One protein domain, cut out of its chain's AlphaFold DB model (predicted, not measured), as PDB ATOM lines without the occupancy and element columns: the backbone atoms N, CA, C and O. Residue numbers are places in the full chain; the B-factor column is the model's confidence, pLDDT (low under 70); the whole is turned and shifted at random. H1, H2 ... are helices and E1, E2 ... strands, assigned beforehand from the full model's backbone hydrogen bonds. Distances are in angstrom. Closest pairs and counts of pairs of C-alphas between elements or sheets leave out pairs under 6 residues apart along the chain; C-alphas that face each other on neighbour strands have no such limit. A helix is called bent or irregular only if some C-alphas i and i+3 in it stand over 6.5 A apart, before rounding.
ATOM      1  N   ASN A 594      32.712 -47.907  25.981       67.00
ATOM      2  CA  ASN A 594      31.837 -47.741  27.147       67.00
ATOM      3  C   ASN A 594      30.865 -48.887  27.420       67.00
ATOM      4  O   ASN A 594      30.256 -48.941  28.493       67.00
ATOM      5  N   ILE A 595      30.691 -49.829  26.494       70.38
ATOM      6  CA  ILE A 595      29.880 -51.027  26.766       70.38
ATOM      7  C   ILE A 595      30.488 -51.832  27.928       70.38
ATOM      8  O   ILE A 595      29.755 -52.475  28.674       70.38
ATOM      9  N   ASN A 596      31.803 -51.718  28.146       62.91
ATOM     10  CA  ASN A 596      32.545 -52.482  29.148       62.91
ATOM     11  C   ASN A 596      33.042 -51.650  30.344       62.91
ATOM     12  O   ASN A 596      33.913 -52.119  31.079       62.91
ATOM     13  N   ILE A 597      32.515 -50.439  30.570       62.62
ATOM     14  CA  ILE A 597      33.053 -49.514  31.582       62.62
ATOM     15  C   ILE A 597      33.087 -50.099  33.002       62.62
ATOM     16  O   ILE A 597      34.042 -49.850  33.735       62.62
ATOM     17  N   SER A 598      32.125 -50.955  33.378       58.88
ATOM     18  CA  SER A 598      32.136 -51.619  34.689       58.88
ATOM     19  C   SER A 598      33.421 -52.422  34.903       58.88
ATOM     20  O   SER A 598      33.944 -52.461  36.008       58.88
ATOM     21  N   ASN A 599      34.006 -53.009  33.856       60.44
ATOM     22  CA  ASN A 599      35.287 -53.704  33.993       60.44
ATOM     23  C   ASN A 599      36.464 -52.729  34.188       60.44
ATOM     24  O   ASN A 599      37.424 -53.077  34.865       60.44
ATOM     25  N   ARG A 600      36.404 -51.509  33.640       63.16
ATOM     26  CA  ARG A 600      37.470 -50.506  33.796       63.16
ATOM     27  C   ARG A 600      37.408 -49.782  35.136       63.16
ATOM     28  O   ARG A 600      38.419 -49.723  35.821       63.16
ATOM     29  N   VAL A 601      36.237 -49.266  35.508       61.34
ATOM     30  CA  VAL A 601      36.067 -48.435  36.711       61.34
ATOM     31  C   VAL A 601      35.996 -49.273  37.983       61.34
ATOM     32  O   VAL A 601      36.473 -48.811  39.007       61.34
ATOM     33  N   ILE A 602      35.426 -50.487  37.933       61.78
ATOM     34  CA  ILE A 602      35.191 -51.317  39.131       61.78
ATOM     35  C   ILE A 602      36.219 -52.448  39.280       61.78
ATOM     36  O   ILE A 602      36.569 -52.812  40.398       61.78
ATOM     37  N   LYS A 603      36.722 -53.035  38.184       60.00
ATOM     38  CA  LYS A 603      37.605 -54.220  38.275       60.00
ATOM     39  C   LYS A 603      39.099 -53.922  38.164       60.00
ATOM     40  O   LYS A 603      39.899 -54.810  38.445       60.00
ATOM     41  N   ASN A 604      39.495 -52.715  37.767       60.44
ATOM     42  CA  ASN A 604      40.900 -52.395  37.532       60.44
ATOM     43  C   ASN A 604      41.501 -51.687  38.764       60.44
ATOM     44  O   ASN A 604      41.180 -50.530  39.032       60.44
ATOM     45  N   LYS A 605      42.351 -52.392  39.532       50.44
ATOM     46  CA  LYS A 605      42.862 -51.968  40.859       50.44
ATOM     47  C   LYS A 605      43.455 -50.546  40.876       50.44
ATOM     48  O   LYS A 605      43.116 -49.757  41.747       50.44
ATOM     49  N   GLY A 606      44.264 -50.174  39.879       54.22
ATOM     50  CA  GLY A 606      44.867 -48.828  39.799       54.22
ATOM     51  C   GLY A 606      43.917 -47.722  39.323       54.22
ATOM     52  O   GLY A 606      44.173 -46.538  39.530       54.22
ATOM     53  N   VAL A 607      42.801 -48.098  38.693       55.22
ATOM     54  CA  VAL A 607      41.756 -47.162  38.266       55.22
ATOM     55  C   VAL A 607      40.854 -46.841  39.451       55.22
ATOM     56  O   VAL A 607      40.522 -45.682  39.633       55.22
ATOM     57  N   LEU A 608      40.545 -47.801  40.328       53.62
ATOM     58  CA  LEU A 608      39.740 -47.552  41.530       53.62
ATOM     59  C   LEU A 608      40.348 -46.476  42.445       53.62
ATOM     60  O   LEU A 608      39.636 -45.581  42.885       53.62
ATOM     61  N   GLN A 609      41.665 -46.514  42.672       55.50
ATOM     62  CA  GLN A 609      42.369 -45.529  43.511       55.50
ATOM     63  C   GLN A 609      42.366 -44.119  42.916       55.50
ATOM     64  O   GLN A 609      42.316 -43.138  43.652       55.50
ATOM     65  N   LYS A 610      42.382 -44.000  41.582       56.62
ATOM     66  CA  LYS A 610      42.195 -42.716  40.893       56.62
ATOM     67  C   LYS A 610      40.713 -42.303  40.851       56.62
ATOM     68  O   LYS A 610      40.417 -41.113  40.860       56.62
ATOM     69  N   ALA A 611      39.790 -43.272  40.774       52.12
ATOM     70  CA  ALA A 611      38.335 -43.084  40.639       52.12
ATOM     71  C   ALA A 611      37.726 -42.510  41.902       52.12
ATOM     72  O   ALA A 611      36.844 -41.650  41.901       52.12
ATOM     73  N   LEU A 612      38.191 -43.084  42.997       61.38
ATOM     74  CA  LEU A 612      37.751 -42.806  44.324       61.38
ATOM     75  C   LEU A 612      38.569 -41.618  44.808       61.38
ATOM     76  O   LEU A 612      39.545 -41.756  45.539       61.38
ATOM     77  N   ASN A 613      38.144 -40.422  44.392       68.38
ATOM     78  CA  ASN A 613      38.509 -39.203  45.104       68.38
ATOM     79  C   ASN A 613      38.351 -39.486  46.612       68.38
ATOM     80  O   ASN A 613      37.354 -40.099  47.007       68.38
ATOM     81  N   LYS A 614      39.306 -39.058  47.451       76.56
ATOM     82  CA  LYS A 614      39.244 -39.210  48.918       76.56
ATOM     83  C   LYS A 614      37.856 -38.882  49.473       76.56
ATOM     84  O   LYS A 614      37.385 -39.559  50.377       76.56
ATOM     85  N   LYS A 615      37.162 -37.910  48.869       81.19
ATOM     86  CA  LYS A 615      35.777 -37.561  49.198       81.19
ATOM     87  C   LYS A 615      34.762 -38.687  48.950       81.19
ATOM     88  O   LYS A 615      33.909 -38.913  49.797       81.19
ATOM     89  N   VAL A 616      34.844 -39.412  47.831       81.44
ATOM     90  CA  VAL A 616      33.966 -40.561  47.525       81.44
ATOM     91  C   VAL A 616      34.184 -41.680  48.542       81.44
ATOM     92  O   VAL A 616      33.212 -42.191  49.092       81.44
ATOM     93  N   ILE A 617      35.448 -42.018  48.831       79.50
ATOM     94  CA  ILE A 617      35.808 -43.012  49.858       79.50
ATOM     95  C   ILE A 617      35.226 -42.603  51.203       79.50
ATOM     96  O   ILE A 617      34.540 -43.393  51.843       79.50
ATOM     97  N   GLN A 618      35.476 -41.359  51.605       83.19
ATOM     98  CA  GLN A 618      35.036 -40.828  52.883       83.19
ATOM     99  C   GLN A 618      33.507 -40.843  53.007       83.19
ATOM    100  O   GLN A 618      32.980 -41.319  54.005       83.19
ATOM    101  N   THR A 619      32.792 -40.439  51.955       84.81
ATOM    102  CA  THR A 619      31.320 -40.464  51.929       84.81
ATOM    103  C   THR A 619      30.787 -41.894  52.041       84.81
ATOM    104  O   THR A 619      29.814 -42.143  52.750       84.81
ATOM    105  N   TYR A 620      31.433 -42.866  51.386       85.38
ATOM    106  CA  TYR A 620      31.081 -44.275  51.551       85.38
ATOM    107  C   TYR A 620      31.404 -44.796  52.953       85.38
ATOM    108  O   TYR A 620      30.569 -45.494  53.512       85.38
ATOM    109  N   LYS A 621      32.542 -44.431  53.563       83.94
ATOM    110  CA  LYS A 621      32.848 -44.765  54.968       83.94
ATOM    111  C   LYS A 621      31.759 -44.232  55.902       83.94
ATOM    112  O   LYS A 621      31.208 -44.988  56.692       83.94
ATOM    113  N   GLU A 622      31.378 -42.966  55.747       85.62
ATOM    114  CA  GLU A 622      30.313 -42.324  56.530       85.62
ATOM    115  C   GLU A 622      28.946 -42.978  56.331       85.62
ATOM    116  O   GLU A 622      28.196 -43.158  57.291       85.62
ATOM    117  N   ARG A 623      28.618 -43.361  55.095       84.94
ATOM    118  CA  ARG A 623      27.420 -44.150  54.790       84.94
ATOM    119  C   ARG A 623      27.489 -45.515  55.470       84.94
ATOM    120  O   ARG A 623      26.521 -45.934  56.095       84.94
ATOM    121  N   PHE A 624      28.620 -46.208  55.364       85.31
ATOM    122  CA  PHE A 624      28.777 -47.559  55.888       85.31
ATOM    123  C   PHE A 624      28.741 -47.606  57.413       85.31
ATOM    124  O   PHE A 624      28.216 -48.565  57.964       85.31
ATOM    125  N   LEU A 625      29.177 -46.546  58.098       85.25
ATOM    126  CA  LEU A 625      29.029 -46.420  59.551       85.25
ATOM    127  C   LEU A 625      27.557 -46.423  59.996       85.25
ATOM    128  O   LEU A 625      27.266 -46.753  61.143       85.25
ATOM    129  N   LYS A 626      26.627 -46.073  59.098       85.31
ATOM    130  CA  LYS A 626      25.184 -46.005  59.374       85.31
ATOM    131  C   LYS A 626      24.429 -47.291  59.025       85.31
ATOM    132  O   LYS A 626      23.239 -47.369  59.316       85.31
ATOM    133  N   ILE A 627      25.072 -48.281  58.398       85.19
ATOM    134  CA  ILE A 627      24.408 -49.520  57.955       85.19
ATOM    135  C   ILE A 627      25.076 -50.762  58.558       85.19
ATOM    136  O   ILE A 627      26.269 -50.768  58.847       85.19
ATOM    137  N   ASP A 628      24.313 -51.845  58.741       88.94
ATOM    138  CA  ASP A 628      24.846 -53.115  59.257       88.94
ATOM    139  C   ASP A 628      25.559 -53.891  58.138       88.94
ATOM    140  O   ASP A 628      24.976 -54.752  57.470       88.94
ATOM    141  N   LEU A 629      26.820 -53.521  57.898       90.50
ATOM    142  CA  LEU A 629      27.695 -54.133  56.903       90.50
ATOM    143  C   LEU A 629      28.245 -55.475  57.407       90.50
ATOM    144  O   LEU A 629      28.767 -55.577  58.519       90.50
ATOM    145  N   ARG A 630      28.157 -56.511  56.573       91.38
ATOM    146  CA  ARG A 630      28.576 -57.884  56.874       91.38
ATOM    147  C   ARG A 630      29.376 -58.496  55.728       91.38
ATOM    148  O   ARG A 630      29.236 -58.079  54.581       91.38
ATOM    149  N   ASP A 631      30.218 -59.478  56.021       89.44
ATOM    150  CA  ASP A 631      30.879 -60.287  54.990       89.44
ATOM    151  C   ASP A 631      29.959 -61.391  54.431       89.44
ATOM    152  O   ASP A 631      28.796 -61.531  54.823       89.44
ATOM    153  N   ALA A 632      30.488 -62.206  53.513       86.38
ATOM    154  CA  ALA A 632      29.783 -63.351  52.933       86.38
ATOM    155  C   ALA A 632      29.385 -64.439  53.950       86.38
ATOM    156  O   ALA A 632      28.525 -65.262  53.645       86.38
ATOM    157  N   LYS A 633      29.991 -64.451  55.143       90.31
ATOM    158  CA  LYS A 633      29.655 -65.362  56.245       90.31
ATOM    159  C   LYS A 633      28.641 -64.743  57.216       90.31
ATOM    160  O   LYS A 633      28.250 -65.388  58.183       90.31
ATOM    161  N   GLY A 634      28.206 -63.505  56.971       90.44
ATOM    162  CA  GLY A 634      27.292 -62.770  57.839       90.44
ATOM    163  C   GLY A 634      27.963 -62.147  59.066       90.44
ATOM    164  O   GLY A 634      27.254 -61.653  59.948       90.44
ATOM    165  N   ILE A 635      29.295 -62.134  59.141       91.38
ATOM    166  CA  ILE A 635      30.046 -61.519  60.240       91.38
ATOM    167  C   ILE A 635      30.014 -60.004  60.057       91.38
ATOM    168  O   ILE A 635      30.264 -59.502  58.962       91.38
ATOM    169  N   LYS A 636      29.679 -59.273  61.126       92.00
ATOM    170  CA  LYS A 636      29.632 -57.807  61.107       92.00
ATOM    171  C   LYS A 636      31.031 -57.237  60.896       92.00
ATOM    172  O   LYS A 636      31.973 -57.641  61.569       92.00
ATOM    173  N   ILE A 637      31.135 -56.290  59.973       89.12
ATOM    174  CA  ILE A 637      32.376 -55.600  59.647       89.12
ATOM    175  C   ILE A 637      32.434 -54.290  60.416       89.12
ATOM    176  O   ILE A 637      31.497 -53.493  60.377       89.12
ATOM    177  N   ASP A 638      33.549 -54.066  61.104       87.19
ATOM    178  CA  ASP A 638      33.820 -52.790  61.747       87.19
ATOM    179  C   ASP A 638      34.307 -51.768  60.714       87.19
ATOM    180  O   ASP A 638      35.457 -51.769  60.271       87.19
ATOM    181  N   VAL A 639      33.384 -50.898  60.312       81.81
ATOM    182  CA  VAL A 639      33.602 -49.884  59.282       81.81
ATOM    183  C   VAL A 639      34.613 -48.824  59.728       81.81
ATOM    184  O   VAL A 639      35.326 -48.280  58.882       81.81
ATOM    185  N   ALA A 640      34.730 -48.560  61.036       80.88
ATOM    186  CA  ALA A 640      35.661 -47.566  61.569       80.88
ATOM    187  C   ALA A 640      37.128 -47.934  61.284       80.88
ATOM    188  O   ALA A 640      37.971 -47.052  61.143       80.88
ATOM    189  N   ASN A 641      37.403 -49.231  61.116       81.38
ATOM    190  CA  ASN A 641      38.731 -49.786  60.871       81.38
ATOM    191  C   ASN A 641      38.977 -50.172  59.397       81.38
ATOM    192  O   ASN A 641      39.964 -50.841  59.074       81.38
ATOM    193  N   LEU A 642      38.113 -49.755  58.461       79.25
ATOM    194  CA  LEU A 642      38.332 -50.016  57.036       79.25
ATOM    195  C   LEU A 642      39.467 -49.139  56.480       79.25
ATOM    196  O   LEU A 642      39.309 -47.934  56.238       79.25
ATOM    197  N   SER A 643      40.604 -49.780  56.205       79.69
ATOM    198  CA  SER A 643      41.634 -49.250  55.311       79.69
ATOM    199  C   SER A 643      41.063 -48.960  53.916       79.69
ATOM    200  O   SER A 643      40.014 -49.476  53.518       79.69
ATOM    201  N   ASP A 644      41.773 -48.145  53.139       70.81
ATOM    202  CA  ASP A 644      41.379 -47.845  51.758       70.81
ATOM    203  C   ASP A 644      41.384 -49.108  50.871       70.81
ATOM    204  O   ASP A 644      40.589 -49.214  49.940       70.81
ATOM    205  N   GLU A 645      42.183 -50.123  51.213       70.31
ATOM    206  CA  GLU A 645      42.183 -51.425  50.531       70.31
ATOM    207  C   GLU A 645      40.895 -52.218  50.782       70.31
ATOM    208  O   GLU A 645      40.375 -52.867  49.872       70.31
ATOM    209  N   HIS A 646      40.321 -52.125  51.985       74.06
ATOM    210  CA  HIS A 646      39.028 -52.745  52.267       74.06
ATOM    211  C   HIS A 646      37.876 -52.044  51.525       74.06
ATOM    212  O   HIS A 646      36.903 -52.692  51.134       74.06
ATOM    213  N   ILE A 647      38.002 -50.738  51.260       70.31
ATOM    214  CA  ILE A 647      37.054 -49.995  50.415       70.31
ATOM    215  C   ILE A 647      37.082 -50.522  48.978       70.31
ATOM    216  O   ILE A 647      36.032 -50.660  48.359       70.31
ATOM    217  N   GLU A 648      38.242 -50.893  48.435       70.00
ATOM    218  CA  GLU A 648      38.291 -51.512  47.103       70.00
ATOM    219  C   GLU A 648      37.561 -52.859  47.049       70.00
ATOM    220  O   GLU A 648      36.939 -53.203  46.043       70.00
ATOM    221  N   ASP A 649      37.627 -53.629  48.133       75.12
ATOM    222  CA  ASP A 649      36.930 -54.905  48.246       75.12
ATOM    223  C   ASP A 649      35.401 -54.739  48.333       75.12
ATOM    224  O   ASP A 649      34.670 -55.634  47.891       75.12
ATOM    225  N   LEU A 650      34.903 -53.572  48.772       71.62
ATOM    226  CA  LEU A 650      33.479 -53.206  48.693       71.62
ATOM    227  C   LEU A 650      32.977 -53.191  47.255       71.62
ATOM    228  O   LEU A 650      31.933 -53.767  46.951       71.62
ATOM    229  N   PHE A 651      33.768 -52.641  46.340       74.00
ATOM    230  CA  PHE A 651      33.417 -52.584  44.924       74.00
ATOM    231  C   PHE A 651      33.540 -53.941  44.206       74.00
ATOM    232  O   PHE A 651      33.064 -54.088  43.081       74.00
ATOM    233  N   LYS A 652      34.099 -54.969  44.861       76.56
ATOM    234  CA  LYS A 652      34.192 -56.347  44.339       76.56
ATOM    235  C   LYS A 652      33.021 -57.242  44.762       76.56
ATOM    236  O   LYS A 652      33.088 -58.452  44.557       76.56
ATOM    237  N   ASN A 653      31.949 -56.667  45.315       77.19
ATOM    238  CA  ASN A 653      30.754 -57.379  45.789       77.19
ATOM    239  C   ASN A 653      31.048 -58.417  46.893       77.19
ATOM    240  O   ASN A 653      30.372 -59.441  46.974       77.19
ATOM    241  N   LYS A 654      32.075 -58.191  47.725       82.81
ATOM    242  CA  LYS A 654      32.428 -59.108  48.826       82.81
ATOM    243  C   LYS A 654      31.603 -58.898  50.100       82.81
ATOM    244  O   LYS A 654      31.648 -59.738  50.997       82.81
ATOM    245  N   TYR A 655      30.873 -57.789  50.179       87.56
ATOM    246  CA  TYR A 655      30.147 -57.383  51.373       87.56
ATOM    247  C   TYR A 655      28.644 -57.296  51.130       87.56
ATOM    248  O   TYR A 655      28.157 -57.115  50.009       87.56
ATOM    249  N   PHE A 656      27.917 -57.415  52.228       90.00
ATOM    250  CA  PHE A 656      26.475 -57.516  52.293       90.00
ATOM    251  C   PHE A 656      25.960 -56.484  53.284       90.00
ATOM    252  O   PHE A 656      26.575 -56.224  54.312       90.00
ATOM    253  N   MET A 657      24.808 -55.903  52.990       88.44
ATOM    254  CA  MET A 657      24.071 -55.082  53.936       88.44
ATOM    255  C   MET A 657      22.970 -55.934  54.557       88.44
ATOM    256  O   MET A 657      22.187 -56.559  53.835       88.44
ATOM    257  N   LYS A 658      22.884 -55.953  55.890       88.81
ATOM    258  CA  LYS A 658      21.716 -56.497  56.580       88.81
ATOM    259  C   LYS A 658      20.617 -55.440  56.595       88.81
ATOM    260  O   LYS A 658      20.759 -54.397  57.227       88.81
ATOM    261  N   HIS A 659      19.519 -55.714  55.905       85.31
ATOM    262  CA  HIS A 659      18.358 -54.833  55.840       85.31
ATOM    263  C   HIS A 659      17.084 -55.667  55.976       85.31
ATOM    264  O   HIS A 659      16.936 -56.687  55.302       85.31
ATOM    265  N   ASN A 660      16.189 -55.278  56.889       86.50
ATOM    266  CA  ASN A 660      14.953 -56.010  57.205       86.50
ATOM    267  C   ASN A 660      15.181 -57.516  57.439       86.50
ATOM    268  O   ASN A 660      14.489 -58.369  56.887       86.50
ATOM    269  N   GLY A 661      16.224 -57.850  58.207       86.44
ATOM    270  CA  GLY A 661      16.586 -59.232  58.542       86.44
ATOM    271  C   GLY A 661      17.254 -60.032  57.415       86.44
ATOM    272  O   GLY A 661      17.753 -61.122  57.681       86.44
ATOM    273  N   LYS A 662      17.334 -59.500  56.191       87.50
ATOM    274  CA  LYS A 662      17.954 -60.166  55.039       87.50
ATOM    275  C   LYS A 662      19.366 -59.644  54.795       87.50
ATOM    276  O   LYS A 662      19.613 -58.445  54.882       87.50
ATOM    277  N   LEU A 663      20.280 -60.552  54.462       88.62
ATOM    278  CA  LEU A 663      21.599 -60.219  53.929       88.62
ATOM    279  C   LEU A 663      21.476 -59.999  52.427       88.62
ATOM    280  O   LEU A 663      21.124 -60.913  51.685       88.62
ATOM    281  N   LEU A 664      21.763 -58.783  51.988       86.56
ATOM    282  CA  LEU A 664      21.630 -58.391  50.597       86.56
ATOM    283  C   LEU A 664      22.994 -57.931  50.066       86.56
ATOM    284  O   LEU A 664      23.661 -57.130  50.725       86.56
ATOM    285  N   PRO A 665      23.445 -58.435  48.905       86.94
ATOM    286  CA  PRO A 665      24.758 -58.098  48.373       86.94
ATOM    287  C   PRO A 665      24.816 -56.621  47.982       86.94
ATOM    288  O   PRO A 665      23.950 -56.137  47.250       86.94
ATOM    289  N   LEU A 666      25.870 -55.922  48.407       85.56
ATOM    290  CA  LEU A 666      26.148 -54.574  47.924       85.56
ATOM    291  C   LEU A 666      26.748 -54.674  46.524       85.56
ATOM    292  O   LEU A 666      27.899 -55.076  46.351       85.56
ATOM    293  N   LYS A 667      25.945 -54.334  45.515       86.69
ATOM    294  CA  LYS A 667      26.368 -54.332  44.111       86.69
ATOM    295  C   LYS A 667      26.669 -52.913  43.675       86.69
ATOM    296  O   LYS A 667      25.823 -52.045  43.832       86.69
ATOM    297  N   PHE A 668      27.825 -52.669  43.073       85.19
ATOM    298  CA  PHE A 668      28.166 -51.347  42.544       85.19
ATOM    299  C   PHE A 668      28.111 -51.319  41.019       85.19
ATOM    300  O   PHE A 668      28.469 -52.287  40.347       85.19
ATOM    301  N   GLU A 669      27.676 -50.187  40.471       83.69
ATOM    302  CA  GLU A 669      27.713 -49.892  39.041       83.69
ATOM    303  C   GLU A 669      28.386 -48.545  38.797       83.69
ATOM    304  O   GLU A 669      28.256 -47.610  39.586       83.69
ATOM    305  N   ALA A 670      29.115 -48.440  37.687       84.88
ATOM    306  CA  ALA A 670      29.657 -47.166  37.249       84.88
ATOM    307  C   ALA A 670      28.522 -46.335  36.640       84.88
ATOM    308  O   ALA A 670      27.955 -46.699  35.608       84.88
ATOM    309  N   HIS A 671      28.201 -45.216  37.280       89.69
ATOM    310  CA  HIS A 671      27.310 -44.211  36.730       89.69
ATOM    311  C   HIS A 671      28.106 -43.204  35.904       89.69
ATOM    312  O   HIS A 671      29.149 -42.737  36.359       89.69
ATOM    313  N   HIS A 672      27.610 -42.844  34.719       90.12
ATOM    314  CA  HIS A 672      28.246 -41.801  33.916       90.12
ATOM    315  C   HIS A 672      27.614 -40.449  34.233       90.12
ATOM    316  O   HIS A 672      26.403 -40.293  34.098       90.12
ATOM    317  N   ILE A 673      28.437 -39.469  34.599       93.06
ATOM    318  CA  ILE A 673      28.008 -38.096  34.859       93.06
ATOM    319  C   ILE A 673      27.390 -37.502  33.588       93.06
ATOM    320  O   ILE A 673      26.275 -36.986  33.628       93.06
ATOM    321  N   ILE A 674      28.075 -37.632  32.452       94.06
ATOM    322  CA  ILE A 674      27.519 -37.400  31.121       94.06
ATOM    323  C   ILE A 674      27.049 -38.744  30.558       94.06
ATOM    324  O   ILE A 674      27.884 -39.600  30.245       94.06
ATOM    325  N   PRO A 675      25.731 -38.939  30.376       92.62
ATOM    326  CA  PRO A 675      25.193 -40.172  29.824       92.62
ATOM    327  C   PRO A 675      25.758 -40.477  28.431       92.62
ATOM    328  O   PRO A 675      25.745 -39.636  27.529       92.62
ATOM    329  N   LYS A 676      26.240 -41.708  28.239       87.88
ATOM    330  CA  LYS A 676      26.876 -42.140  26.982       87.88
ATOM    331  C   LYS A 676      25.944 -42.093  25.767       87.88
ATOM    332  O   LYS A 676      26.406 -41.936  24.643       87.88
ATOM    333  N   ASP A 677      24.635 -42.229  25.972       88.19
ATOM    334  CA  ASP A 677      23.622 -42.148  24.917       88.19
ATOM    335  C   ASP A 677      23.525 -40.746  24.306       88.19
ATOM    336  O   ASP A 677      23.063 -40.618  23.173       88.19
ATOM    337  N   LEU A 678      24.017 -39.713  24.998       91.88
ATOM    338  CA  LEU A 678      24.118 -38.367  24.435       91.88
ATOM    339  C   LEU A 678      25.177 -38.269  23.335       91.88
ATOM    340  O   LEU A 678      25.014 -37.454  22.434       91.88
ATOM    341  N   LEU A 679      26.200 -39.133  23.319       88.38
ATOM    342  CA  LEU A 679      27.139 -39.197  22.188       88.38
ATOM    343  C   LEU A 679      26.453 -39.655  20.892       88.38
ATOM    344  O   LEU A 679      26.902 -39.308  19.798       88.38
ATOM    345  N   LEU A 680      25.351 -40.402  21.024       88.31
ATOM    346  CA  LEU A 680      24.528 -40.881  19.914       88.31
ATOM    347  C   LEU A 680      23.446 -39.888  19.478       88.31
ATOM    348  O   LEU A 680      22.691 -40.190  18.553       88.31
ATOM    349  N   ASP A 681      23.300 -38.761  20.172       88.25
ATOM    350  CA  ASP A 681      22.317 -37.738  19.828       88.25
ATOM    351  C   ASP A 681      22.872 -36.856  18.705       88.25
ATOM    352  O   ASP A 681      23.954 -36.287  18.839       88.25
ATOM    353  N   ASP A 682      22.161 -36.757  17.580       85.38
ATOM    354  CA  ASP A 682      22.627 -35.995  16.418       85.38
ATOM    355  C   ASP A 682      22.887 -34.521  16.790       85.38
ATOM    356  O   ASP A 682      23.888 -33.966  16.337       85.38
ATOM    357  N   ASP A 683      22.107 -33.968  17.727       89.19
ATOM    358  CA  ASP A 683      22.191 -32.583  18.218       89.19
ATOM    359  C   ASP A 683      23.367 -32.311  19.179       89.19
ATOM    360  O   ASP A 683      23.487 -31.210  19.710       89.19
ATOM    361  N   MET A 684      24.202 -33.309  19.479       92.81
ATOM    362  CA  MET A 684      25.300 -33.210  20.455       92.81
ATOM    363  C   MET A 684      26.679 -33.197  19.784       92.81
ATOM    364  O   MET A 684      27.603 -33.901  20.203       92.81
ATOM    365  N   VAL A 685      26.832 -32.419  18.708       92.00
ATOM    366  CA  VAL A 685      28.088 -32.324  17.938       92.00
ATOM    367  C   VAL A 685      29.223 -31.771  18.805       92.00
ATOM    368  O   VAL A 685      30.330 -32.300  18.807       92.00
ATOM    369  N   GLU A 686      28.931 -30.762  19.611       94.31
ATOM    370  CA  GLU A 686      29.869 -30.003  20.436       94.31
ATOM    371  C   GLU A 686      30.399 -30.869  21.576       94.31
ATOM    372  O   GLU A 686      31.589 -30.831  21.891       94.31
ATOM    373  N   LEU A 687      29.538 -31.729  22.135       93.88
ATOM    374  CA  LEU A 687      29.938 -32.745  23.104       93.88
ATOM    375  C   LEU A 687      30.886 -33.771  22.465       93.88
ATOM    376  O   LEU A 687      31.916 -34.090  23.055       93.88
ATOM    377  N   ARG A 688      30.595 -34.258  21.250       92.81
ATOM    378  CA  ARG A 688      31.516 -35.162  20.533       92.81
ATOM    379  C   ARG A 688      32.859 -34.488  20.245       92.81
ATOM    380  O   ARG A 688      33.901 -35.111  20.433       92.81
ATOM    381  N   ASN A 689      32.841 -33.216  19.855       89.38
ATOM    382  CA  ASN A 689      34.051 -32.424  19.635       89.38
ATOM    383  C   ASN A 689      34.873 -32.270  20.920       89.38
ATOM    384  O   ASN A 689      36.095 -32.417  20.884       89.38
ATOM    385  N   PHE A 690      34.213 -32.023  22.055       92.56
ATOM    386  CA  PHE A 690      34.867 -31.972  23.362       92.56
ATOM    387  C   PHE A 690      35.568 -33.290  23.692       92.56
ATOM    388  O   PHE A 690      36.753 -33.263  24.022       92.56
ATOM    389  N   VAL A 691      34.880 -34.426  23.544       88.31
ATOM    390  CA  VAL A 691      35.461 -35.752  23.814       88.31
ATOM    391  C   VAL A 691      36.639 -36.038  22.886       88.31
ATOM    392  O   VAL A 691      37.700 -36.448  23.347       88.31
ATOM    393  N   SER A 692      36.491 -35.753  21.590       83.62
ATOM    394  CA  SER A 692      37.542 -35.990  20.594       83.62
ATOM    395  C   SER A 692      38.824 -35.203  20.901       83.62
ATOM    396  O   SER A 692      39.922 -35.761  20.868       83.62
ATOM    397  N   ARG A 693      38.701 -33.912  21.249       86.56
ATOM    398  CA  ARG A 693      39.862 -33.044  21.520       86.56
ATOM    399  C   ARG A 693      40.495 -33.267  22.887       86.56
ATOM    400  O   ARG A 693      41.693 -33.056  23.027       86.56
ATOM    401  N   ASN A 694      39.709 -33.662  23.884       84.50
ATOM    402  CA  ASN A 694      40.189 -33.809  25.256       84.50
ATOM    403  C   ASN A 694      40.532 -35.255  25.624       84.50
ATOM    404  O   ASN A 694      40.809 -35.509  26.784       84.50
ATOM    405  N   LYS A 695      40.582 -36.193  24.672       81.38
ATOM    406  CA  LYS A 695      40.844 -37.624  24.931       81.38
ATOM    407  C   LYS A 695      42.102 -37.925  25.765       81.38
ATOM    408  O   LYS A 695      42.160 -38.956  26.422       81.38
ATOM    409  N   GLU A 696      43.111 -37.051  25.717       79.06
ATOM    410  CA  GLU A 696      44.356 -37.197  26.491       79.06
ATOM    411  C   GLU A 696      44.228 -36.671  27.928       79.06
ATOM    412  O   GLU A 696      44.929 -37.143  28.817       79.06
ATOM    413  N   ASN A 697      43.313 -35.724  28.157       80.81
ATOM    414  CA  ASN A 697      43.149 -34.998  29.422       80.81
ATOM    415  C   ASN A 697      41.810 -35.282  30.127       80.81
ATOM    416  O   ASN A 697      41.592 -34.813  31.241       80.81
ATOM    417  N   PHE A 698      40.896 -35.984  29.461       83.19
ATOM    418  CA  PHE A 698      39.560 -36.316  29.930       83.19
ATOM    419  C   PHE A 698      39.192 -37.720  29.448       83.19
ATOM    420  O   PHE A 698      38.842 -37.932  28.283       83.19
ATOM    421  N   ASP A 699      39.242 -38.691  30.355       82.19
ATOM    422  CA  ASP A 699      38.802 -40.054  30.090       82.19
ATOM    423  C   ASP A 699      37.275 -40.137  30.208       82.19
ATOM    424  O   ASP A 699      36.711 -40.404  31.276       82.19
ATOM    425  N   PHE A 700      36.588 -39.930  29.079       82.19
ATOM    426  CA  PHE A 700      35.129 -40.060  28.992       82.19
ATOM    427  C   PHE A 700      34.640 -41.467  29.377       82.19
ATOM    428  O   PHE A 700      33.497 -41.621  29.818       82.19
ATOM    429  N   ASN A 701      35.515 -42.471  29.258       73.31
ATOM    430  CA  ASN A 701      35.251 -43.875  29.583       73.31
ATOM    431  C   ASN A 701      35.829 -44.290  30.938       73.31
ATOM    432  O   ASN A 701      35.844 -45.480  31.274       73.31
ATOM    433  N   GLY A 702      36.371 -43.334  31.681       75.94
ATOM    434  CA  GLY A 702      37.028 -43.557  32.947       75.94
ATOM    435  C   GLY A 702      36.437 -42.658  34.004       75.94
ATOM    436  O   GLY A 702      35.227 -42.571  34.187       75.94
ATOM    437  N   LEU A 703      37.314 -42.033  34.764       74.75
ATOM    438  CA  LEU A 703      36.998 -41.467  36.074       74.75
ATOM    439  C   LEU A 703      36.538 -40.027  35.991       74.75
ATOM    440  O   LEU A 703      35.768 -39.540  36.823       74.75
ATOM    441  N   ASP A 704      36.957 -39.373  34.918       82.06
ATOM    442  CA  ASP A 704      36.581 -38.004  34.635       82.06
ATOM    443  C   ASP A 704      35.093 -37.902  34.289       82.06
ATOM    444  O   ASP A 704      34.493 -36.846  34.491       82.06
ATOM    445  N   ASN A 705      34.471 -39.017  33.894       88.44
ATOM    446  CA  ASN A 705      33.041 -39.109  33.621       88.44
ATOM    447  C   ASN A 705      32.309 -40.217  34.403       88.44
ATOM    448  O   ASN A 705      31.086 -40.277  34.353       88.44
ATOM    449  N   GLY A 706      33.011 -41.094  35.121       87.44
ATOM    450  CA  GLY A 706      32.438 -42.236  35.834       87.44
ATOM    451  C   GLY A 706      32.513 -42.093  37.354       87.44
ATOM    452  O   GLY A 706      33.532 -41.677  37.897       87.44
ATOM    453  N   ILE A 707      31.452 -42.490  38.057       87.50
ATOM    454  CA  ILE A 707      31.425 -42.577  39.522       87.50
ATOM    455  C   ILE A 707      30.744 -43.880  39.966       87.50
ATOM    456  O   ILE A 707      29.668 -44.203  39.457       87.50
ATOM    457  N   PRO A 708      31.337 -44.670  40.881       86.00
ATOM    458  CA  PRO A 708      30.705 -45.894  41.346       86.00
ATOM    459  C   PRO A 708      29.550 -45.569  42.299       86.00
ATOM    460  O   PRO A 708      29.721 -44.879  43.307       86.00
ATOM    461  N   VAL A 709      28.368 -46.093  41.990       88.31
ATOM    462  CA  VAL A 709      27.138 -45.905  42.764       88.31
ATOM    463  C   VAL A 709      26.545 -47.269  43.102       88.31
ATOM    464  O   VAL A 709      26.562 -48.185  42.278       88.31
ATOM    465  N   HIS A 710      26.024 -47.418  44.320       86.12
ATOM    466  CA  HIS A 710      25.304 -48.624  44.728       86.12
ATOM    467  C   HIS A 710      24.107 -48.876  43.796       86.12
ATOM    468  O   HIS A 710      23.269 -47.998  43.596       86.12
ATOM    469  N   LYS A 711      24.035 -50.069  43.206       86.88
ATOM    470  CA  LYS A 711      22.938 -50.526  42.360       86.88
ATOM    471  C   LYS A 711      21.740 -50.880  43.224       86.88
ATOM    472  O   LYS A 711      21.847 -51.702  44.127       86.88
ATOM    473  N   LEU A 712      20.586 -50.318  42.887       80.94
ATOM    474  CA  LEU A 712      19.353 -50.636  43.590       80.94
ATOM    475  C   LEU A 712      18.882 -52.050  43.236       80.94
ATOM    476  O   LEU A 712      18.589 -52.352  42.077       80.94
ATOM    477  N   ASP A 713      18.819 -52.904  44.256       78.19
ATOM    478  CA  ASP A 713      18.102 -54.178  44.226       78.19
ATOM    479  C   ASP A 713      16.641 -53.946  44.664       78.19
ATOM    480  O   ASP A 713      16.342 -52.968  45.355       78.19
ATOM    481  N   ALA A 714      15.716 -54.825  44.275       74.00
ATOM    482  CA  ALA A 714      14.299 -54.705  44.632       74.00
ATOM    483  C   ALA A 714      14.087 -54.698  46.158       74.00
ATOM    484  O   ALA A 714      13.159 -54.063  46.650       74.00
ATOM    485  N   GLY A 715      14.994 -55.339  46.907       72.06
ATOM    486  CA  GLY A 715      15.020 -55.317  48.371       72.06
ATOM    487  C   GLY A 715      15.429 -53.980  49.008       72.06
ATOM    488  O   GLY A 715      15.423 -53.888  50.232       72.06
ATOM    489  N   PHE A 716      15.785 -52.962  48.212       71.06
ATOM    490  CA  PHE A 716      16.284 -51.655  48.660       71.06
ATOM    491  C   PHE A 716      15.520 -50.472  48.049       71.06
ATOM    492  O   PHE A 716      16.093 -49.407  47.824       71.06
ATOM    493  N   SER A 717      14.233 -50.635  47.740       71.88
ATOM    494  CA  SER A 717      13.424 -49.591  47.090       71.88
ATOM    495  C   SER A 717      13.410 -48.248  47.838       71.88
ATOM    496  O   SER A 717      13.239 -47.214  47.188       71.88
ATOM    497  N   GLU A 718      13.608 -48.271  49.156       76.56
ATOM    498  CA  GLU A 718      13.651 -47.124  50.074       76.56
ATOM    499  C   GLU A 718      14.989 -46.353  50.031       76.56
ATOM    500  O   GLU A 718      15.039 -45.183  50.399       76.56
ATOM    501  N   LEU A 719      16.080 -46.981  49.574       78.56
ATOM    502  CA  LEU A 719      17.422 -46.389  49.616       78.56
ATOM    503  C   LEU A 719      17.758 -45.600  48.342       78.56
ATOM    504  O   LEU A 719      17.206 -45.819  47.255       78.56
ATOM    505  N   GLY A 720      18.702 -44.668  48.477       77.12
ATOM    506  CA  GLY A 720      19.341 -44.003  47.346       77.12
ATOM    507  C   GLY A 720      20.237 -44.947  46.537       77.12
ATOM    508  O   GLY A 720      20.659 -46.010  46.995       77.12
ATOM    509  N   GLY A 721      20.518 -44.574  45.286       82.62
ATOM    510  CA  GLY A 721      21.389 -45.370  44.419       82.62
ATOM    511  C   GLY A 721      21.107 -45.273  42.921       82.62
ATOM    512  O   GLY A 721      20.333 -44.435  42.439       82.62
ATOM    513  N   HIS A 722      21.777 -46.153  42.180       85.06
ATOM    514  CA  HIS A 722      21.703 -46.302  40.735       85.06
ATOM    515  C   HIS A 722      20.446 -47.098  40.358       85.06
ATOM    516  O   HIS A 722      20.363 -48.308  40.580       85.06
ATOM    517  N   SER A 723      19.456 -46.405  39.794       81.44
ATOM    518  CA  SER A 723      18.256 -46.990  39.180       81.44
ATOM    519  C   SER A 723      18.271 -46.771  37.668       81.44
ATOM    520  O   SER A 723      19.122 -46.051  37.142       81.44
ATOM    521  N   ASN A 724      17.270 -47.297  36.954       81.06
ATOM    522  CA  ASN A 724      16.946 -46.776  35.625       81.06
ATOM    523  C   ASN A 724      16.744 -45.247  35.725       81.06
ATOM    524  O   ASN A 724      15.983 -44.772  36.575       81.06
ATOM    525  N   HIS A 725      17.478 -44.486  34.915       84.31
ATOM    526  CA  HIS A 725      17.675 -43.047  35.092       84.31
ATOM    527  C   HIS A 725      17.359 -42.250  33.813       84.31
ATOM    528  O   HIS A 725      18.027 -41.282  33.465       84.31
ATOM    529  N   LYS A 726      16.274 -42.618  33.113       89.81
ATOM    530  CA  LYS A 726      15.792 -41.892  31.920       89.81
ATOM    531  C   LYS A 726      15.553 -40.392  32.172       89.81
ATOM    532  O   LYS A 726      15.815 -39.586  31.282       89.81
ATOM    533  N   LYS A 727      15.072 -39.992  33.362       90.62
ATOM    534  CA  LYS A 727      14.872 -38.562  33.679       90.62
ATOM    535  C   LYS A 727      16.214 -37.844  33.828       90.62
ATOM    536  O   LYS A 727      16.353 -36.750  33.293       90.62
ATOM    537  N   TYR A 728      17.200 -38.479  34.465       93.25
ATOM    538  CA  TYR A 728      18.569 -37.958  34.548       93.25
ATOM    539  C   TYR A 728      19.168 -37.714  33.156       93.25
ATOM    540  O   TYR A 728      19.707 -36.636  32.905       93.25
ATOM    541  N   ASN A 729      19.000 -38.658  32.220       92.75
ATOM    542  CA  ASN A 729      19.496 -38.490  30.850       92.75
ATOM    543  C   ASN A 729      18.859 -37.291  30.145       92.75
ATOM    544  O   ASN A 729      19.552 -36.510  29.495       92.75
ATOM    545  N   ASN A 730      17.547 -37.117  30.303       92.56
ATOM    546  CA  ASN A 730      16.827 -35.990  29.714       92.56
ATOM    547  C   ASN A 730      17.254 -34.648  30.326       92.56
ATOM    548  O   ASN A 730      17.428 -33.671  29.599       92.56
ATOM    549  N   LEU A 731      17.452 -34.599  31.646       93.88
ATOM    550  CA  LEU A 731      17.939 -33.409  32.341       93.88
ATOM    551  C   LEU A 731      19.371 -33.063  31.919       93.88
ATOM    552  O   LEU A 731      19.640 -31.916  31.577       93.88
ATOM    553  N   SER A 732      20.256 -34.061  31.841       95.06
ATOM    554  CA  SER A 732      21.631 -33.883  31.364       95.06
ATOM    555  C   SER A 732      21.661 -33.375  29.925       95.06
ATOM    556  O   SER A 732      22.381 -32.432  29.612       95.06
ATOM    557  N   ARG A 733      20.817 -33.941  29.052       95.75
ATOM    558  CA  ARG A 733      20.650 -33.474  27.670       95.75
ATOM    559  C   ARG A 733      20.246 -32.006  27.626       95.75
ATOM    560  O   ARG A 733      20.873 -31.226  26.917       95.75
ATOM    561  N   LYS A 734      19.207 -31.633  28.381       96.50
ATOM    562  CA  LYS A 734      18.730 -30.249  28.454       96.50
ATOM    563  C   LYS A 734      19.852 -29.325  28.922       96.50
ATOM    564  O   LYS A 734      20.096 -28.307  28.284       96.50
ATOM    565  N   LYS A 735      20.576 -29.714  29.975       97.38
ATOM    566  CA  LYS A 735      21.628 -28.878  30.547       97.38
ATOM    567  C   LYS A 735      22.814 -28.689  29.610       97.38
ATOM    568  O   LYS A 735      23.324 -27.583  29.492       97.38
ATOM    569  N   ILE A 736      23.220 -29.734  28.893       97.00
ATOM    570  CA  ILE A 736      24.293 -29.629  27.898       97.00
ATOM    571  C   ILE A 736      23.861 -28.734  26.731       97.00
ATOM    572  O   ILE A 736      24.653 -27.901  26.305       97.00
ATOM    573  N   LYS A 737      22.603 -28.813  26.270       96.69
ATOM    574  CA  LYS A 737      22.077 -27.879  25.254       96.69
ATOM    575  C   LYS A 737      22.074 -26.425  25.740       96.69
ATOM    576  O   LYS A 737      22.437 -25.536  24.976       96.69
ATOM    577  N   GLU A 738      21.717 -26.176  27.001       97.44
ATOM    578  CA  GLU A 738      21.852 -24.844  27.615       97.44
ATOM    579  C   GLU A 738      23.315 -24.383  27.624       97.44
ATOM    580  O   GLU A 738      23.602 -23.263  27.225       97.44
ATOM    581  N   ILE A 739      24.258 -25.259  27.986       97.69
ATOM    582  CA  ILE A 739      25.693 -24.941  27.974       97.69
ATOM    583  C   ILE A 739      26.187 -24.609  26.561       97.69
ATOM    584  O   ILE A 739      26.979 -23.678  26.418       97.69
ATOM    585  N   VAL A 740      25.731 -25.331  25.528       95.94
ATOM    586  CA  VAL A 740      26.030 -25.004  24.122       95.94
ATOM    587  C   VAL A 740      25.557 -23.586  23.810       95.94
ATOM    588  O   VAL A 740      26.373 -22.755  23.422       95.94
ATOM    589  N   LYS A 741      24.279 -23.289  24.077       96.50
ATOM    590  CA  LYS A 741      23.682 -21.971  23.825       96.50
ATOM    591  C   LYS A 741      24.399 -20.857  24.588       96.50
ATOM    592  O   LYS A 741      24.753 -19.841  24.010       96.50
ATOM    593  N   ASP A 742      24.684 -21.059  25.871       96.88
ATOM    594  CA  ASP A 742      25.360 -20.052  26.690       96.88
ATOM    595  C   ASP A 742      26.845 -19.883  26.314       96.88
ATOM    596  O   ASP A 742      27.538 -19.022  26.866       96.88
ATOM    597  N   SER A 743      27.382 -20.759  25.465       97.25
ATOM    598  CA  SER A 743      28.739 -20.647  24.930       97.25
ATOM    599  C   SER A 743      28.782 -19.876  23.612       97.25
ATOM    600  O   SER A 743      29.873 -19.590  23.116       97.25
ATOM    601  N   GLU A 744      27.627 -19.495  23.070       96.25
ATOM    602  CA  GLU A 744      27.506 -18.565  21.954       96.25
ATOM    603  C   GLU A 744      27.470 -17.130  22.484       96.25
ATOM    604  O   GLU A 744      26.637 -16.767  23.314       96.25
ATOM    605  N   ILE A 745      28.402 -16.302  22.014       93.69
ATOM    606  CA  ILE A 745      28.451 -14.869  22.321       93.69
ATOM    607  C   ILE A 745      28.402 -14.138  20.986       93.69
ATOM    608  O   ILE A 745      29.234 -14.401  20.118       93.69
ATOM    609  N   ASP A 746      27.410 -13.262  20.824       93.88
ATOM    610  CA  ASP A 746      27.150 -12.508  19.590       93.88
ATOM    611  C   ASP A 746      26.942 -13.413  18.360       93.88
ATOM    612  O   ASP A 746      27.414 -13.130  17.261       93.88
ATOM    613  N   GLY A 747      26.269 -14.553  18.559       92.31
ATOM    614  CA  GLY A 747      26.025 -15.554  17.512       92.31
ATOM    615  C   GLY A 747      27.252 -16.392  17.134       92.31
ATOM    616  O   GLY A 747      27.184 -17.186  16.200       92.31
ATOM    617  N   VAL A 748      28.374 -16.240  17.848       91.88
ATOM    618  CA  VAL A 748      29.604 -17.004  17.612       91.88
ATOM    619  C   VAL A 748      29.839 -17.991  18.750       91.88
ATOM    620  O   VAL A 748      30.060 -17.599  19.900       91.88
ATOM    621  N   PHE A 749      29.852 -19.286  18.426       94.75
ATOM    622  CA  PHE A 749      30.159 -20.350  19.378       94.75
ATOM    623  C   PHE A 749      31.623 -20.292  19.837       94.75
ATOM    624  O   PHE A 749      32.556 -20.389  19.035       94.75
ATOM    625  N   ARG A 750      31.843 -20.161  21.149       95.12
ATOM    626  CA  ARG A 750      33.179 -20.106  21.753       95.12
ATOM    627  C   ARG A 750      33.521 -21.423  22.427       95.12
ATOM    628  O   ARG A 750      33.109 -21.706  23.549       95.12
ATOM    629  N   GLN A 751      34.377 -22.191  21.766       93.75
ATOM    630  CA  GLN A 751      34.739 -23.523  22.224       93.75
ATOM    631  C   GLN A 751      35.349 -23.569  23.632       93.75
ATOM    632  O   GLN A 751      34.971 -24.410  24.438       93.75
ATOM    633  N   SER A 752      36.275 -22.663  23.950       93.00
ATOM    634  CA  SER A 752      36.913 -22.623  25.273       93.00
ATOM    635  C   SER A 752      35.913 -22.337  26.398       93.00
ATOM    636  O   SER A 752      36.084 -22.811  27.521       93.00
ATOM    637  N   LEU A 753      34.851 -21.584  26.096       96.00
ATOM    638  CA  LEU A 753      33.770 -21.306  27.035       96.00
ATOM    639  C   LEU A 753      32.892 -22.543  27.248       96.00
ATOM    640  O   LEU A 753      32.569 -22.848  28.396       96.00
ATOM    641  N   PHE A 754      32.578 -23.272  26.171       96.88
ATOM    642  CA  PHE A 754      31.869 -24.551  26.242       96.88
ATOM    643  C   PHE A 754      32.631 -25.566  27.085       96.88
ATOM    644  O   PHE A 754      32.071 -26.096  28.043       96.88
ATOM    645  N   ASP A 755      33.916 -25.774  26.790       93.31
ATOM    646  CA  ASP A 755      34.766 -26.733  27.497       93.31
ATOM    647  C   ASP A 755      34.800 -26.403  29.001       93.31
ATOM    648  O   ASP A 755      34.522 -27.262  29.837       93.31
ATOM    649  N   LYS A 756      35.003 -25.124  29.361       94.94
ATOM    650  CA  LYS A 756      34.978 -24.658  30.759       94.94
ATOM    651  C   LYS A 756      33.626 -24.904  31.442       94.94
ATOM    652  O   LYS A 756      33.585 -25.386  32.575       94.94
ATOM    653  N   LYS A 757      32.514 -24.554  30.791       96.69
ATOM    654  CA  LYS A 757      31.163 -24.719  31.357       96.69
ATOM    655  C   LYS A 757      30.783 -26.190  31.502       96.69
ATOM    656  O   LYS A 757      30.186 -26.558  32.513       96.69
ATOM    657  N   LEU A 758      31.165 -27.030  30.543       96.31
ATOM    658  CA  LEU A 758      30.934 -28.467  30.594       96.31
ATOM    659  C   LEU A 758      31.741 -29.119  31.723       96.31
ATOM    660  O   LEU A 758      31.173 -29.878  32.503       96.31
ATOM    661  N   SER A 759      33.023 -28.773  31.886       92.06
ATOM    662  CA  SER A 759      33.830 -29.240  33.023       92.06
ATOM    663  C   SER A 759      33.230 -28.827  34.371       92.06
ATOM    664  O   SER A 759      33.159 -29.644  35.289       92.06
ATOM    665  N   ASN A 760      32.730 -27.591  34.484       94.81
ATOM    666  CA  ASN A 760      32.030 -27.136  35.688       94.81
ATOM    667  C   ASN A 760      30.768 -27.963  35.960       94.81
ATOM    668  O   ASN A 760      30.557 -28.378  37.096       94.81
ATOM    669  N   TYR A 761      29.969 -28.243  34.927       95.94
ATOM    670  CA  TYR A 761      28.781 -29.091  35.031       95.94
ATOM    671  C   TYR A 761      29.116 -30.522  35.472       95.94
ATOM    672  O   TYR A 761      28.443 -31.066  36.350       95.94
ATOM    673  N   ILE A 762      30.172 -31.124  34.915       93.56
ATOM    674  CA  ILE A 762      30.636 -32.463  35.305       93.56
ATOM    675  C   ILE A 762      31.014 -32.471  36.788       93.56
ATOM    676  O   ILE A 762      30.542 -33.319  37.546       93.56
ATOM    677  N   ASN A 763      31.817 -31.498  37.222       91.19
ATOM    678  CA  ASN A 763      32.274 -31.411  38.605       91.19
ATOM    679  C   ASN A 763      31.116 -31.145  39.576       91.19
ATOM    680  O   ASN A 763      30.993 -31.850  40.574       91.19
ATOM    681  N   SER A 764      30.217 -30.204  39.271       94.25
ATOM    682  CA  SER A 764      29.054 -29.932  40.127       94.25
ATOM    683  C   SER A 764      28.115 -31.131  40.219       94.25
ATOM    684  O   SER A 764      27.571 -31.419  41.282       94.25
ATOM    685  N   THR A 765      27.929 -31.854  39.115       94.81
ATOM    686  CA  THR A 765      27.079 -33.048  39.083       94.81
ATOM    687  C   THR A 765      27.708 -34.196  39.863       94.81
ATOM    688  O   THR A 765      27.010 -34.864  40.624       94.81
ATOM    689  N   ARG A 766      29.029 -34.387  39.749       92.94
ATOM    690  CA  ARG A 766      29.782 -35.342  40.573       92.94
ATOM    691  C   ARG A 766      29.558 -35.072  42.055       92.94
ATOM    692  O   ARG A 766      29.198 -35.984  42.790       92.94
ATOM    693  N   GLU A 767      29.706 -33.820  42.476       91.25
ATOM    694  CA  GLU A 767      29.493 -33.413  43.865       91.25
ATOM    695  C   GLU A 767      28.056 -33.673  44.334       91.25
ATOM    696  O   GLU A 767      27.856 -34.199  45.426       91.25
ATOM    697  N   LYS A 768      27.047 -33.402  43.495       93.44
ATOM    698  CA  LYS A 768      25.647 -33.748  43.802       93.44
ATOM    699  C   LYS A 768      25.440 -35.257  43.941       93.44
ATOM    700  O   LYS A 768      24.770 -35.690  44.871       93.44
ATOM    701  N   ILE A 769      26.028 -36.074  43.064       92.00
ATOM    702  CA  ILE A 769      25.938 -37.540  43.172       92.00
ATOM    703  C   ILE A 769      26.581 -38.016  44.480       92.00
ATOM    704  O   ILE A 769      25.988 -38.829  45.188       92.00
ATOM    705  N   ILE A 770      27.753 -37.487  44.835       89.31
ATOM    706  CA  ILE A 770      28.427 -37.820  46.094       89.31
ATOM    707  C   ILE A 770      27.537 -37.456  47.285       89.31
ATOM    708  O   ILE A 770      27.219 -38.316  48.101       89.31
ATOM    709  N   ASN A 771      27.076 -36.211  47.355       89.56
ATOM    710  CA  ASN A 771      26.398 -35.709  48.547       89.56
ATOM    711  C   ASN A 771      24.946 -36.184  48.671       89.56
ATOM    712  O   ASN A 771      24.442 -36.260  49.788       89.56
ATOM    713  N   GLU A 772      24.264 -36.490  47.561       90.81
ATOM    714  CA  GLU A 772      22.833 -36.821  47.573       90.81
ATOM    715  C   GLU A 772      22.542 -38.296  47.260       90.81
ATOM    716  O   GLU A 772      21.573 -38.850  47.775       90.81
ATOM    717  N   VAL A 773      23.348 -38.960  46.429       88.38
ATOM    718  CA  VAL A 773      23.072 -40.344  46.003       88.38
ATOM    719  C   VAL A 773      23.877 -41.345  46.815       88.38
ATOM    720  O   VAL A 773      23.327 -42.337  47.290       88.38
ATOM    721  N   ILE A 774      25.176 -41.100  46.994       87.06
ATOM    722  CA  ILE A 774      26.039 -42.017  47.749       87.06
ATOM    723  C   ILE A 774      25.646 -42.040  49.231       87.06
ATOM    724  O   ILE A 774      25.674 -43.104  49.842       87.06
ATOM    725  N   THR A 775      25.188 -40.916  49.781       82.06
ATOM    726  CA  THR A 775      24.681 -40.786  51.160       82.06
ATOM    727  C   THR A 775      23.299 -41.410  51.397       82.06
ATOM    728  O   THR A 775      22.756 -41.262  52.488       82.06
ATOM    729  N   ASP A 776      22.721 -42.088  50.400       74.19
ATOM    730  CA  ASP A 776      21.375 -42.683  50.408       74.19
ATOM    731  C   ASP A 776      20.193 -41.711  50.477       74.19
ATOM    732  O   ASP A 776      19.051 -42.156  50.567       74.19
ATOM    733  N   SER A 777      20.410 -40.400  50.342       73.38
ATOM    734  CA  SER A 777      19.299 -39.441  50.429       73.38
ATOM    735  C   SER A 777      18.380 -39.445  49.198       73.38
ATOM    736  O   SER A 777      17.203 -39.097  49.305       73.38
ATOM    737  N   LYS A 778      18.895 -39.812  48.013       84.62
ATOM    738  CA  LYS A 778      18.151 -39.781  46.745       84.62
ATOM    739  C   LYS A 778      18.584 -40.869  45.767       84.62
ATOM    740  O   LYS A 778      19.736 -41.287  45.691       84.62
ATOM    741  N   LYS A 779      17.644 -41.269  44.912       88.06
ATOM    742  CA  LYS A 779      17.935 -42.025  43.684       88.06
ATOM    743  C   LYS A 779      18.518 -41.077  42.641       88.06
ATOM    744  O   LYS A 779      18.084 -39.929  42.560       88.06
ATOM    745  N   ILE A 780      19.404 -41.564  41.770       88.69
ATOM    746  CA  ILE A 780      19.973 -40.752  40.670       88.69
ATOM    747  C   ILE A 780      18.890 -40.034  39.859       88.69
ATOM    748  O   ILE A 780      19.028 -38.869  39.498       88.69
ATOM    749  N   ASN A 781      17.774 -40.714  39.606       87.94
ATOM    750  CA  ASN A 781      16.674 -40.183  38.804       87.94
ATOM    751  C   ASN A 781      15.894 -39.032  39.483       87.94
ATOM    752  O   ASN A 781      14.983 -38.479  38.869       87.94
ATOM    753  N   LEU A 782      16.216 -38.711  40.741       87.94
ATOM    754  CA  LEU A 782      15.644 -37.620  41.538       87.94
ATOM    755  C   LEU A 782      16.622 -36.445  41.724       87.94
ATOM    756  O   LEU A 782      16.283 -35.476  42.406       87.94
ATOM    757  N   LEU A 783      17.822 -36.514  41.135       89.19
ATOM    758  CA  LEU A 783      18.775 -35.409  41.159       89.19
ATOM    759  C   LEU A 783      18.235 -34.196  40.396       89.19
ATOM    760  O   LEU A 783      17.687 -34.316  39.298       89.19
TER     761      LEU A 783
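Overview. This is residues 594 to 783 of the 785 residues of an uncharacterized protein of Flavobacterium reichenbachii (UniProt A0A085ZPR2). The model is a long body with the three-stranded sheet E1 E2 E3 at one end, the two-stranded ribbon E4 E5 in the middle, and the helical hairpin H7 H8 reaching to the other end. The last part of H8 packs on E5 and meets H3, H1 packs on the ribbon from its other side, and the short helices H2, H4, H5 and H6 lie around this axis. The printed part has 190 residues, with eight named helices and five named strands in the order H1 H2 H3 E1 H4 E2 E3 E4 H5 H6 E5 H7 H8. Both sheets are antiparallel, and the class is mixed, helices and strands. The whole is compact, with a radius of gyration of the C-alphas of 18.0 A, and only just elongated, with spans of 63 by 32 by 26 A.

Arrangement. E2, residues 655 to 659, is the inner strand between the edge strands E1, residues 628 to 631, and E3, residues 662 to 665. N 630 and O 656 of antiparallel E1 and E2 are within hydrogen-bond range at 2.8 A, as are N 657 and O 664 in the hairpin E2 and E3 at 2.8 A. E3 runs on into E4, residues 668 to 672, at 50 degrees. E4 is antiparallel to E5, residues 706 to 710, with N 671 and O 707 at 2.8 A. The closest C-alphas of E4 and H1, residues 594 to 601, are those of Ala 670 and Ser 598, 5.7 A apart. H2, residues 605 to 611, and H1 touch only at the corner, Val 601 to Val 607, 6.0 A between C-alphas. H8, residues 751 to 774, touches H3, residues 614 to 624, with residues 770 to 774 alone, at a shallow tilt of 22 degrees, the same way; C-alphas 616 and 770 are closest, 6.3 A. H7, residues 726 to 741, and H8 form a helical hairpin, a shallow tilt of 27 degrees, opposite ways; C-alphas 740 and 754 are closest, 6.2 A. H5, residues 676 to 680, and H6, residues 685 to 694, are each close but not clearly touching to H7, with closest C-alphas 6.8 A and 7.3 A away. H4, residues 644 to 650, is close but not clearly touching to H3, 7.1 A between C-alphas 647 and 617. Every O i to N i+4 pair is within range in H3, H4, H6 and H7; H8 has 19 of 20, H1 1 of 4 with 3 of 5 i+3 pairs, H2 1 of 3 with 2 of 4, and H5 0 of 1 with 2 of 2.

Along the chain. H8 is 32.7 A long, H7 22.9 A and H3 15.1 A. C-alpha 594 is at (31.837, -47.741, 27.147) and C-alpha 774, where H8 ends, at (26.039, -42.017, 47.749). H1 is irregular, with C-alphas 595 and 598 8.3 A apart.

Size, cuts and confidence. The C-alphas farthest apart, those of Lys 633 and Asp 746, are 64.4 A apart. The printed part has no cut. The links E1 to H4, H6 to E5 and E5 to H7 are long. The pLDDT is under 70 at residue 594 and residues 596 to 613.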